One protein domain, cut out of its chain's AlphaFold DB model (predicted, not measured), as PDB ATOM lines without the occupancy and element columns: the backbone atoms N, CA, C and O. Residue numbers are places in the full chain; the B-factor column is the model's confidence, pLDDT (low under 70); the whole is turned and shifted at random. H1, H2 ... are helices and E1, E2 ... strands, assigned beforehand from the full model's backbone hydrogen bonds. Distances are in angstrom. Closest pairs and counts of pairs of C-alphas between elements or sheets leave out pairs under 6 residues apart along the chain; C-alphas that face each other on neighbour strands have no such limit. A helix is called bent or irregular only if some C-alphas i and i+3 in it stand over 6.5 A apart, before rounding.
ATOM      1  N   LYS A  25     166.417 112.532 145.433       78.38
ATOM      2  CA  LYS A  25     165.014 112.234 145.738       78.38
ATOM      3  C   LYS A  25     164.737 112.471 147.222       78.38
ATOM      4  O   LYS A  25     165.428 111.915 148.070       78.38
ATOM      5  N   VAL A  26     163.705 113.252 147.521       81.94
ATOM      6  CA  VAL A  26     163.284 113.608 148.880       81.94
ATOM      7  C   VAL A  26     161.790 113.359 149.037       81.94
ATOM      8  O   VAL A  26     161.018 113.581 148.104       81.94
ATOM      9  N   TYR A  27     161.376 112.918 150.222       85.81
ATOM     10  CA  TYR A  27     159.970 112.739 150.566       85.81
ATOM     11  C   TYR A  27     159.558 113.781 151.597       85.81
ATOM     12  O   TYR A  27     160.227 113.943 152.609       85.81
ATOM     13  N   ILE A  28     158.447 114.472 151.354       87.88
ATOM     14  CA  ILE A  28     157.826 115.353 152.346       87.88
ATOM     15  C   ILE A  28     156.549 114.676 152.820       87.88
ATOM     16  O   ILE A  28     155.605 114.509 152.048       87.88
ATOM     17  N   VAL A  29     156.541 114.249 154.080       90.62
ATOM     18  CA  VAL A  29     155.380 113.603 154.700       90.62
ATOM     19  C   VAL A  29     154.282 114.624 154.981       90.62
ATOM     20  O   VAL A  29     154.519 115.638 155.634       90.62
ATOM     21  N   ASN A  30     153.071 114.305 154.529       90.50
ATOM     22  CA  ASN A  30     151.855 115.083 154.747       90.50
ATOM     23  C   ASN A  30     150.989 114.478 155.858       90.50
ATOM     24  O   ASN A  30     150.412 115.203 156.663       90.50
ATOM     25  N   GLU A  31     150.901 113.146 155.914       93.06
ATOM     26  CA  GLU A  31     150.063 112.427 156.878       93.06
ATOM     27  C   GLU A  31     150.748 111.142 157.342       93.06
ATOM     28  O   GLU A  31     151.580 110.566 156.636       93.06
ATOM     29  N   TYR A  32     150.374 110.655 158.523       93.62
ATOM     30  CA  TYR A  32     150.808 109.352 159.003       93.62
ATOM     31  C   TYR A  32     149.748 108.687 159.876       93.62
ATOM     32  O   TYR A  32     149.004 109.342 160.609       93.62
ATOM     33  N   ARG A  33     149.715 107.356 159.832       93.62
ATOM     34  CA  ARG A  33     148.885 106.537 160.718       93.62
ATOM     35  C   ARG A  33     149.626 105.288 161.161       93.62
ATOM     36  O   ARG A  33     150.395 104.710 160.391       93.62
ATOM     37  N   TYR A  34     149.350 104.869 162.383       92.50
ATOM     38  CA  TYR A  34     149.739 103.567 162.895       92.50
ATOM     39  C   TYR A  34     148.709 102.505 162.485       92.50
ATOM     40  O   TYR A  34     147.508 102.698 162.655       92.50
ATOM     41  N   ASP A  35     149.190 101.401 161.918       92.06
ATOM     42  CA  ASP A  35     148.423 100.189 161.622       92.06
ATOM     43  C   ASP A  35     148.921  99.075 162.568       92.06
ATOM     44  O   ASP A  35     150.028  98.554 162.352       92.06
ATOM     45  N   PRO A  36     148.184  98.782 163.659       89.25
ATOM     46  CA  PRO A  36     148.642  97.887 164.717       89.25
ATOM     47  C   PRO A  36     148.841  96.444 164.251       89.25
ATOM     48  O   PRO A  36     148.036  95.896 163.499       89.25
ATOM     49  N   GLY A  37     149.904  95.810 164.748       85.12
ATOM     50  CA  GLY A  37     150.101  94.366 164.626       85.12
ATOM     51  C   GLY A  37     149.295  93.571 165.666       85.12
ATOM     52  O   GLY A  37     148.684  94.158 166.561       85.12
ATOM     53  N   PRO A  38     149.315  92.226 165.599       80.94
ATOM     54  CA  PRO A  38     148.599  91.350 166.533       80.94
ATOM     55  C   PRO A  38     148.952  91.552 168.014       80.94
ATOM     56  O   PRO A  38     148.133  91.242 168.871       80.94
ATOM     57  N   SER A  39     150.153  92.054 168.312       73.31
ATOM     58  CA  SER A  39     150.631  92.384 169.665       73.31
ATOM     59  C   SER A  39     150.729  93.897 169.921       73.31
ATOM     60  O   SER A  39     151.429  94.344 170.829       73.31
ATOM     61  N   GLY A  40     150.073  94.716 169.093       65.50
ATOM     62  CA  GLY A  40     150.076  96.173 169.185       65.50
ATOM     63  C   GLY A  40     149.174  96.701 170.303       65.50
ATOM     64  O   GLY A  40     148.182  97.365 170.019       65.50
ATOM     65  N   ASP A  41     149.528  96.451 171.562       65.81
ATOM     66  CA  ASP A  41     148.663  96.745 172.717       65.81
ATOM     67  C   ASP A  41     148.576  98.241 173.088       65.81
ATOM     68  O   ASP A  41     147.802  98.620 173.968       65.81
ATOM     69  N   ASN A  42     149.340  99.124 172.427       82.44
ATOM     70  CA  ASN A  42     149.346 100.556 172.738       82.44
ATOM     71  C   ASN A  42     149.297 101.456 171.489       82.44
ATOM     72  O   ASN A  42     150.321 101.799 170.892       82.44
ATOM     73  N   ALA A  43     148.078 101.859 171.120       84.31
ATOM     74  CA  ALA A  43     147.805 102.707 169.960       84.31
ATOM     75  C   ALA A  43     148.435 104.106 170.063       84.31
ATOM     76  O   ALA A  43     148.941 104.610 169.062       84.31
ATOM     77  N   ASP A  44     148.468 104.706 171.257       88.06
ATOM     78  CA  ASP A  44     149.022 106.051 171.460       88.06
ATOM     79  C   ASP A  44     150.543 106.059 171.283       88.06
ATOM     80  O   ASP A  44     151.100 106.920 170.596       88.06
ATOM     81  N   ILE A  45     151.227 105.056 171.851       87.94
ATOM     82  CA  ILE A  45     152.671 104.876 171.656       87.94
ATOM     83  C   ILE A  45     152.969 104.610 170.179       87.94
ATOM     84  O   ILE A  45     153.883 105.224 169.625       87.94
ATOM     85  N   GLY A  46     152.194 103.742 169.523       89.38
ATOM     86  CA  GLY A  46     152.384 103.453 168.103       89.38
ATOM     87  C   GLY A  46     152.183 104.669 167.208       89.38
ATOM     88  O   GLY A  46     153.027 104.947 166.356       89.38
ATOM     89  N   GLN A  47     151.141 105.462 167.454       91.38
ATOM     90  CA  GLN A  47     150.898 106.695 166.710       91.38
ATOM     91  C   GLN A  47     152.024 107.718 166.921       91.38
ATOM     92  O   GLN A  47     152.502 108.311 165.951       91.38
ATOM     93  N   SER A  48     152.503 107.889 168.156       90.31
ATOM     94  CA  SER A  48     153.617 108.794 168.479       90.31
ATOM     95  C   SER A  48     154.930 108.382 167.795       90.31
ATOM     96  O   SER A  48     155.625 109.206 167.184       90.31
ATOM     97  N   LEU A  49     155.246 107.082 167.810       89.38
ATOM     98  CA  LEU A  49     156.413 106.537 167.115       89.38
ATOM     99  C   LEU A  49     156.303 106.712 165.601       89.38
ATOM    100  O   LEU A  49     157.291 107.082 164.964       89.38
ATOM    101  N   CYS A  50     155.115 106.514 165.027       91.75
ATOM    102  CA  CYS A  50     154.889 106.780 163.612       91.75
ATOM    103  C   CYS A  50     155.082 108.247 163.249       91.75
ATOM    104  O   CYS A  50     155.723 108.520 162.237       91.75
ATOM    105  N   GLY A  51     154.636 109.182 164.088       91.00
ATOM    106  CA  GLY A  51     154.909 110.604 163.879       91.00
ATOM    107  C   GLY A  51     156.405 110.886 163.809       91.00
ATOM    108  O   GLY A  51     156.878 111.516 162.869       91.00
ATOM    109  N   THR A  52     157.175 110.333 164.747       89.56
ATOM    110  CA  THR A  52     158.638 110.483 164.760       89.56
ATOM    111  C   THR A  52     159.293 109.875 163.515       89.56
ATOM    112  O   THR A  52     160.096 110.530 162.855       89.56
ATOM    113  N   ARG A  53     158.944 108.629 163.166       88.69
ATOM    114  CA  ARG A  53     159.546 107.902 162.035       88.69
ATOM    115  C   ARG A  53     159.197 108.521 160.688       88.69
ATOM    116  O   ARG A  53     160.084 108.681 159.859       88.69
ATOM    117  N   CYS A  54     157.934 108.878 160.478       90.69
ATOM    118  CA  CYS A  54     157.508 109.504 159.237       90.69
ATOM    119  C   CYS A  54     158.105 110.917 159.110       90.69
ATOM    120  O   CYS A  54     158.607 111.259 158.049       90.69
ATOM    121  N   ASN A  55     158.165 111.713 160.184       86.62
ATOM    122  CA  ASN A  55     158.784 113.043 160.116       86.62
ATOM    123  C   ASN A  55     160.293 112.996 159.834       86.62
ATOM    124  O   ASN A  55     160.804 113.880 159.144       86.62
ATOM    125  N   ALA A  56     161.004 111.972 160.316       84.19
ATOM    126  CA  ALA A  56     162.426 111.791 160.015       84.19
ATOM    127  C   ALA A  56     162.694 111.648 158.503       84.19
ATOM    128  O   ALA A  56     163.698 112.167 158.018       84.19
ATOM    129  N   LEU A  57     161.755 111.063 157.741       81.06
ATOM    130  CA  LEU A  57     161.852 110.991 156.277       81.06
ATOM    131  C   LEU A  57     161.913 112.373 155.612       81.06
ATOM    132  O   LEU A  57     162.511 112.501 154.550       81.06
ATOM    133  N   SER A  58     161.315 113.397 156.222       71.81
ATOM    134  CA  SER A  58     161.326 114.763 155.693       71.81
ATOM    135  C   SER A  58     162.586 115.542 156.095       71.81
ATOM    136  O   SER A  58     163.067 116.374 155.328       71.81
ATOM    137  N   VAL A  59     163.115 115.308 157.303       59.50
ATOM    138  CA  VAL A  59     164.177 116.133 157.916       59.50
ATOM    139  C   VAL A  59     165.586 115.662 157.548       59.50
ATOM    140  O   VAL A  59     166.441 116.502 157.261       59.50
ATOM    141  N   ASP A  60     165.838 114.351 157.520       56.41
ATOM    142  CA  ASP A  60     167.189 113.822 157.267       56.41
ATOM    143  C   ASP A  60     167.706 114.218 155.877       56.41
ATOM    144  O   ASP A  60     168.881 114.539 155.704       56.41
ATOM    145  N   TYR A  61     166.812 114.278 154.890       51.53
ATOM    146  CA  TYR A  61     167.174 114.594 153.512       51.53
ATOM    147  C   TYR A  61     167.396 116.088 153.255       51.53
ATOM    148  O   TYR A  61     168.239 116.435 152.433       51.53
ATOM    149  N   LEU A  62     166.681 116.980 153.950       54.03
ATOM    150  CA  LEU A  62     166.858 118.429 153.782       54.03
ATOM    151  C   LEU A  62     168.141 118.945 154.452       54.03
ATOM    152  O   LEU A  62     168.699 119.938 153.999       54.03
ATOM    153  N   ASN A  63     168.623 118.274 155.503       49.56
ATOM    154  CA  ASN A  63     169.861 118.654 156.194       49.56
ATOM    155  C   ASN A  63     171.137 118.166 155.491       49.56
ATOM    156  O   ASN A  63     172.197 118.750 155.699       49.56
ATOM    157  N   TYR A  64     171.065 117.093 154.694       47.06
ATOM    158  CA  TYR A  64     172.255 116.478 154.088       47.06
ATOM    159  C   TYR A  64     172.872 117.300 152.957       47.06
ATOM    160  O   TYR A  64     173.963 116.999 152.477       47.06
ATOM    161  N   VAL A  65     172.164 118.327 152.507       51.94
ATOM    162  CA  VAL A  65     172.496 119.029 151.291       51.94
ATOM    163  C   VAL A  65     172.785 120.492 151.676       51.94
ATOM    164  O   VAL A  65     172.067 121.117 152.449       51.94
ATOM    165  N   THR A  66     173.925 120.992 151.221       48.91
ATOM    166  CA  THR A  66     174.635 122.220 151.624       48.91
ATOM    167  C   THR A  66     173.825 123.533 151.557       48.91
ATOM    168  O   THR A  66     172.791 123.598 150.896       48.91
ATOM    169  N   PRO A  67     174.278 124.628 152.214       52.66
ATOM    170  CA  PRO A  67     173.579 125.916 152.182       52.66
ATOM    171  C   PRO A  67     173.506 126.513 150.764       52.66
ATOM    172  O   PRO A  67     174.513 126.896 150.175       52.66
ATOM    173  N   GLY A  68     172.282 126.637 150.250       57.44
ATOM    174  CA  GLY A  68     171.928 127.190 148.942       57.44
ATOM    175  C   GLY A  68     170.406 127.153 148.767       57.44
ATOM    176  O   GLY A  68     169.707 126.453 149.497       57.44
ATOM    177  N   GLY A  69     169.842 127.947 147.857       59.81
ATOM    178  CA  GLY A  69     168.391 127.950 147.649       59.81
ATOM    179  C   GLY A  69     167.925 126.681 146.941       59.81
ATOM    180  O   GLY A  69     168.380 126.368 145.840       59.81
ATOM    181  N   TRP A  70     166.984 125.979 147.564       68.94
ATOM    182  CA  TRP A  70     166.418 124.727 147.071       68.94
ATOM    183  C   TRP A  70     165.438 124.962 145.928       68.94
ATOM    184  O   TRP A  70     164.474 125.716 146.075       68.94
ATOM    185  N   ARG A  71     165.617 124.249 144.811       71.94
ATOM    186  CA  ARG A  71     164.528 124.050 143.849       71.94
ATOM    187  C   ARG A  71     163.958 122.648 144.030       71.94
ATOM    188  O   ARG A  71     164.606 121.666 143.677       71.94
ATOM    189  N   LEU A  72     162.737 122.584 144.557       75.44
ATOM    190  CA  LEU A  72     161.959 121.355 144.700       75.44
ATOM    191  C   LEU A  72     161.097 121.153 143.446       75.44
ATOM    192  O   LEU A  72     160.315 122.032 143.078       75.44
ATOM    193  N   ILE A  73     161.220 120.000 142.794       80.50
ATOM    194  CA  ILE A  73     160.376 119.594 141.668       80.50
ATOM    195  C   ILE A  73     159.537 118.410 142.133       80.50
ATOM    196  O   ILE A  73     160.079 117.335 142.377       80.50
ATOM    197  N   LYS A  74     158.220 118.592 142.270       82.00
ATOM    198  CA  LYS A  74     157.320 117.499 142.659       82.00
ATOM    199  C   LYS A  74     157.278 116.448 141.549       82.00
ATOM    200  O   LYS A  74     156.955 116.776 140.410       82.00
ATOM    201  N   VAL A  75     157.587 115.202 141.893       86.19
ATOM    202  CA  VAL A  75     157.571 114.049 140.979       86.19
ATOM    203  C   VAL A  75     156.282 113.262 141.128       86.19
ATOM    204  O   VAL A  75     155.637 112.932 140.137       86.19
ATOM    205  N   ALA A  76     155.888 112.984 142.367       86.56
ATOM    206  CA  ALA A  76     154.684 112.227 142.669       86.56
ATOM    207  C   ALA A  76     154.029 112.763 143.940       86.56
ATOM    208  O   ALA A  76     154.691 113.328 144.809       86.56
ATOM    209  N   GLY A  77     152.711 112.609 144.033       89.06
ATOM    210  CA  GLY A  77     151.956 112.982 145.222       89.06
ATOM    211  C   GLY A  77     151.388 111.778 145.958       89.06
ATOM    212  O   GLY A  77     151.152 110.740 145.337       89.06
ATOM    213  N   ASN A  78     151.133 111.946 147.257       89.50
ATOM    214  CA  ASN A  78     150.398 110.994 148.102       89.50
ATOM    215  C   ASN A  78     150.912 109.542 148.036       89.50
ATOM    216  O   ASN A  78     150.133 108.586 148.063       89.50
ATOM    217  N   GLN A  79     152.226 109.369 147.926       91.50
ATOM    218  CA  GLN A  79     152.873 108.066 147.979       91.50
ATOM    219  C   GLN A  79     152.720 107.474 149.379       91.50
ATOM    220  O   GLN A  79     153.017 108.135 150.371       91.50
ATOM    221  N   GLN A  80     152.265 106.224 149.461       93.06
ATOM    222  CA  GLN A  80     152.190 105.500 150.727       93.06
ATOM    223  C   GLN A  80     153.496 104.748 150.966       93.06
ATOM    224  O   GLN A  80     153.826 103.807 150.247       93.06
ATOM    225  N   LEU A  81     154.218 105.153 152.005       90.94
ATOM    226  CA  LEU A  81     155.433 104.512 152.481       90.94
ATOM    227  C   LEU A  81     155.102 103.689 153.725       90.94
ATOM    228  O   LEU A  81     154.530 104.200 154.690       90.94
ATOM    229  N   LEU A  82     155.450 102.405 153.694       93.38
ATOM    230  CA  LEU A  82     155.224 101.481 154.800       93.38
ATOM    231  C   LEU A  82     156.522 101.313 155.589       93.38
ATOM    232  O   LEU A  82     157.497 100.773 155.068       93.38
ATOM    233  N   ILE A  83     156.527 101.744 156.848       90.31
ATOM    234  CA  ILE A  83     157.662 101.577 157.762       90.31
ATOM    235  C   ILE A  83     157.264 100.566 158.827       90.31
ATOM    236  O   ILE A  83     156.328 100.795 159.587       90.31
ATOM    237  N   SER A  84     157.970  99.447 158.907       89.06
ATOM    238  CA  SER A  84     157.743  98.477 159.975       89.06
ATOM    239  C   SER A  84     158.202  99.037 161.326       89.06
ATOM    240  O   SER A  84     159.266  99.651 161.421       89.06
ATOM    241  N   LEU A  85     157.398  98.818 162.371       84.25
ATOM    242  CA  LEU A  85     157.755  99.162 163.747       84.25
ATOM    243  C   LEU A  85     158.385  98.004 164.520       84.25
ATOM    244  O   LEU A  85     158.811  98.261 165.646       84.25
ATOM    245  N   ASN A  86     158.460  96.804 163.923       75.19
ATOM    246  CA  ASN A  86     158.841  95.524 164.532       75.19
ATOM    247  C   ASN A  86     159.874  95.688 165.653       75.19
ATOM    248  O   ASN A  86     161.086  95.666 165.424       75.19
ATOM    249  N   ASN A  87     159.380  95.844 166.877       73.06
ATOM    250  CA  ASN A  87     160.193  95.896 168.074       73.06
ATOM    251  C   ASN A  87     159.539  95.026 169.157       73.06
ATOM    252  O   ASN A  87     158.349  94.731 169.074       73.06
ATOM    253  N   PRO A  88     160.297  94.598 170.179       74.56
ATOM    254  CA  PRO A  88     159.805  93.636 171.166       74.56
ATOM    255  C   PRO A  88     158.583  94.090 171.980       74.56
ATOM    256  O   PRO A  88     157.977  93.267 172.655       74.56
ATOM    257  N   PHE A  89     158.247  95.382 171.955       74.19
ATOM    258  CA  PHE A  89     157.225  95.999 172.804       74.19
ATOM    259  C   PHE A  89     156.055  96.589 172.012       74.19
ATOM    260  O   PHE A  89     155.054  96.984 172.605       74.19
ATOM    261  N   LEU A  90     156.189  96.691 170.691       80.06
ATOM    262  CA  LEU A  90     155.185  97.248 169.804       80.06
ATOM    263  C   LEU A  90     155.374  96.676 168.395       80.06
ATOM    264  O   LEU A  90     156.442  96.805 167.789       80.06
ATOM    265  N   ASP A  91     154.309  96.075 167.878       85.06
ATOM    266  CA  ASP A  91     154.264  95.452 166.558       85.06
ATOM    267  C   ASP A  91     153.325  96.201 165.609       85.06
ATOM    268  O   ASP A  91     152.410  96.897 166.039       85.06
ATOM    269  N   GLY A  92     153.527  96.046 164.305       89.62
ATOM    270  CA  GLY A  92     152.744  96.709 163.269       89.62
ATOM    271  C   GLY A  92     153.589  97.599 162.368       89.62
ATOM    272  O   GLY A  92     154.804  97.427 162.217       89.62
ATOM    273  N   LYS A  93     152.935  98.559 161.718       92.69
ATOM    274  CA  LYS A  93     153.583  99.430 160.732       92.69
ATOM    275  C   LYS A  93     153.041 100.849 160.774       92.69
ATOM    276  O   LYS A  93     151.883 101.095 161.093       92.69
ATOM    277  N   CYS A  94     153.889 101.781 160.380       93.25
ATOM    278  CA  CYS A  94     153.510 103.138 160.055       93.25
ATOM    279  C   CYS A  94     153.215 103.235 158.572       93.25
ATOM    280  O   CYS A  94     153.982 102.757 157.735       93.25
ATOM    281  N   ILE A  95     152.111 103.889 158.255       95.12
ATOM    282  CA  ILE A  95     151.752 104.266 156.900       95.12
ATOM    283  C   ILE A  95     151.985 105.769 156.824       95.12
ATOM    284  O   ILE A  95     151.220 106.530 157.414       95.12
ATOM    285  N   CYS A  96     153.051 106.181 156.143       94.50
ATOM    286  CA  CYS A  96     153.369 107.583 155.897       94.50
ATOM    287  C   CYS A  96     152.876 107.954 154.496       94.50
ATOM    288  O   CYS A  96     153.249 107.301 153.523       94.50
ATOM    289  N   VAL A  97     152.057 108.992 154.376       94.50
ATOM    290  CA  VAL A  97     151.653 109.558 153.087       94.50
ATOM    291  C   VAL A  97     152.573 110.729 152.794       94.50
ATOM    292  O   VAL A  97     152.596 111.703 153.546       94.50
ATOM    293  N   ALA A  98     153.343 110.628 151.717       91.75
ATOM    294  CA  ALA A  98     154.352 111.609 151.365       91.75
ATOM    295  C   ALA A  98     154.261 112.032 149.902       91.75
ATOM    296  O   ALA A  98     153.891 111.259 149.021       91.75
ATOM    297  N   ASP A  99     154.657 113.264 149.639       90.19
ATOM    298  CA  ASP A  99     154.947 113.726 148.296       90.19
ATOM    299  C   ASP A  99     156.428 113.488 147.983       90.19
ATOM    300  O   ASP A  99     157.299 113.743 148.814       90.19
ATOM    301  N   GLU A 100     156.712 113.008 146.779       88.12
ATOM    302  CA  GLU A 100     158.066 112.787 146.281       88.12
ATOM    303  C   GLU A 100     158.535 114.006 145.484       88.12
ATOM    304  O   GLU A 100     157.839 114.476 144.577       88.12
ATOM    305  N   TYR A 101     159.739 114.483 145.785       84.38
ATOM    306  CA  TYR A 101     160.389 115.601 145.116       84.38
ATOM    307  C   TYR A 101     161.769 115.198 144.609       84.38
ATOM    308  O   TYR A 101     162.486 114.439 145.257       84.38
ATOM    309  N   LEU A 102     162.165 115.766 143.475       82.12
ATOM    310  CA  LEU A 102     163.565 115.867 143.085       82.12
ATOM    311  C   LEU A 102     164.078 117.235 143.490       82.12
ATOM    312  O   LEU A 102     163.437 118.262 143.248       82.12
ATOM    313  N   VAL A 103     165.241 117.228 144.116       75.88
ATOM    314  CA  VAL A 103     165.871 118.411 144.667       75.88
ATOM    315  C   VAL A 103     167.135 118.684 143.884       75.88
ATOM    316  O   VAL A 103     168.008 117.825 143.784       75.88
ATOM    317  N   LYS A 104     167.218 119.896 143.335       70.56
ATOM    318  CA  LYS A 104     168.449 120.437 142.769       70.56
ATOM    319  C   LYS A 104     168.977 121.517 143.706       70.56
ATOM    320  O   LYS A 104     168.266 122.488 143.992       70.56
ATOM    321  N   VAL A 105     170.214 121.345 144.163       65.69
ATOM    322  CA  VAL A 105     170.961 122.402 144.849       65.69
ATOM    323  C   VAL A 105     171.342 123.418 143.795       65.69
ATOM    324  O   VAL A 105     172.059 123.093 142.851       65.69
ATOM    325  N   ASN A 106     170.845 124.641 143.917       59.28
ATOM    326  CA  ASN A 106     171.456 125.734 143.186       59.28
ATOM    327  C   ASN A 106     172.532 126.321 144.095       59.28
ATOM    328  O   ASN A 106     172.209 126.796 145.190       59.28
TER     329      ASN A 106
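What this domain is: This is residues 25 to 106 of the 112 residues of an uncharacterized protein of Desulfurivibrio sp (UniProt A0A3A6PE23). A long, narrow sheet of three strands, twisted, has a single long helix, H1, running along one of its faces, and its other face is bare. Together they make a rod, with the hairpin E2 and E3 bending along its length and H1 covering mainly E1 and E3. The printed part has 82 residues, with three named strands and one named helix in the order E1, H1, E2, E3; the sheet's order is E1, E3, E2, all antiparallel, and the class is mixed, helices and strands. The whole is loose, with a radius of gyration of the C-alphas of 14.7 A, and the C-alphas span 47 by 23 by 16 A.

How they stand to each other: The inner strand of the sheet is E3, residues 92 to 106. Its neighbour E1, residues 25 to 36, is an edge strand and antiparallel to it at 172 degrees; N 26 and O 101 are 2.8 A apart and N 95 and O 33 are 2.9 A apart, both within hydrogen-bond range. The other edge strand, E2, residues 69 to 84, forms a hairpin with E3, antiparallel at 164 degrees, with N 79 and O 98 within hydrogen-bond range at 2.7 A. E1 bends by 75 degrees at residue 30, E2 by 84 degrees at residue 75 and E3 by 55 degrees at residue 97. H1, residues 43 to 63, is on the sheet at a height over the sheet of 8.0 A, and the two form two layers, a helix on one face of a sheet. H1 lies over E1 and E3 and runs along the strands, at 6 degrees to E1 on the local plane. The closest C-alphas of H1 and E1 are those of Ser 58 and Ile 28, 4.9 A apart; those of H1 and E3 are Cys 50 and Cys 94, 5.3 A apart. E1, H1 and E2 form a split strand-helix-strand unit, two strands running the same way with E3 between them, and its crossover is left-handed. In H1, 13 of 17 O i to N i+4 pairs are within hydrogen-bond range.

Where its parts are: E1 begins at C-alpha 25, (165.014, 112.234, 145.738), and measures 28.9 A. H1 begins at C-alpha 43, (147.805, 102.707, 169.960), measures 30.5 A and has a kink of 26 degrees near residue 57; it is neither bent nor irregular, but only just: C-alphas 58 and 61 are 6.2 A apart. E2 measures 33.7 A. E3 measures 39.9 A and ends at C-alpha 106, (171.456, 125.734, 143.186).

The domain as a whole: The two C-alphas farthest apart are those of Pro 38 and Asn 106, 47.4 A. The printed part has no cut. The link from H1 to E2 is tight, and those from E1 to H1 and from E2 to E3 are short. The mean pLDDT of the printed part is 80.5; it is under 70 at residues 40 to 41, 59 to 70 and 105 to 106.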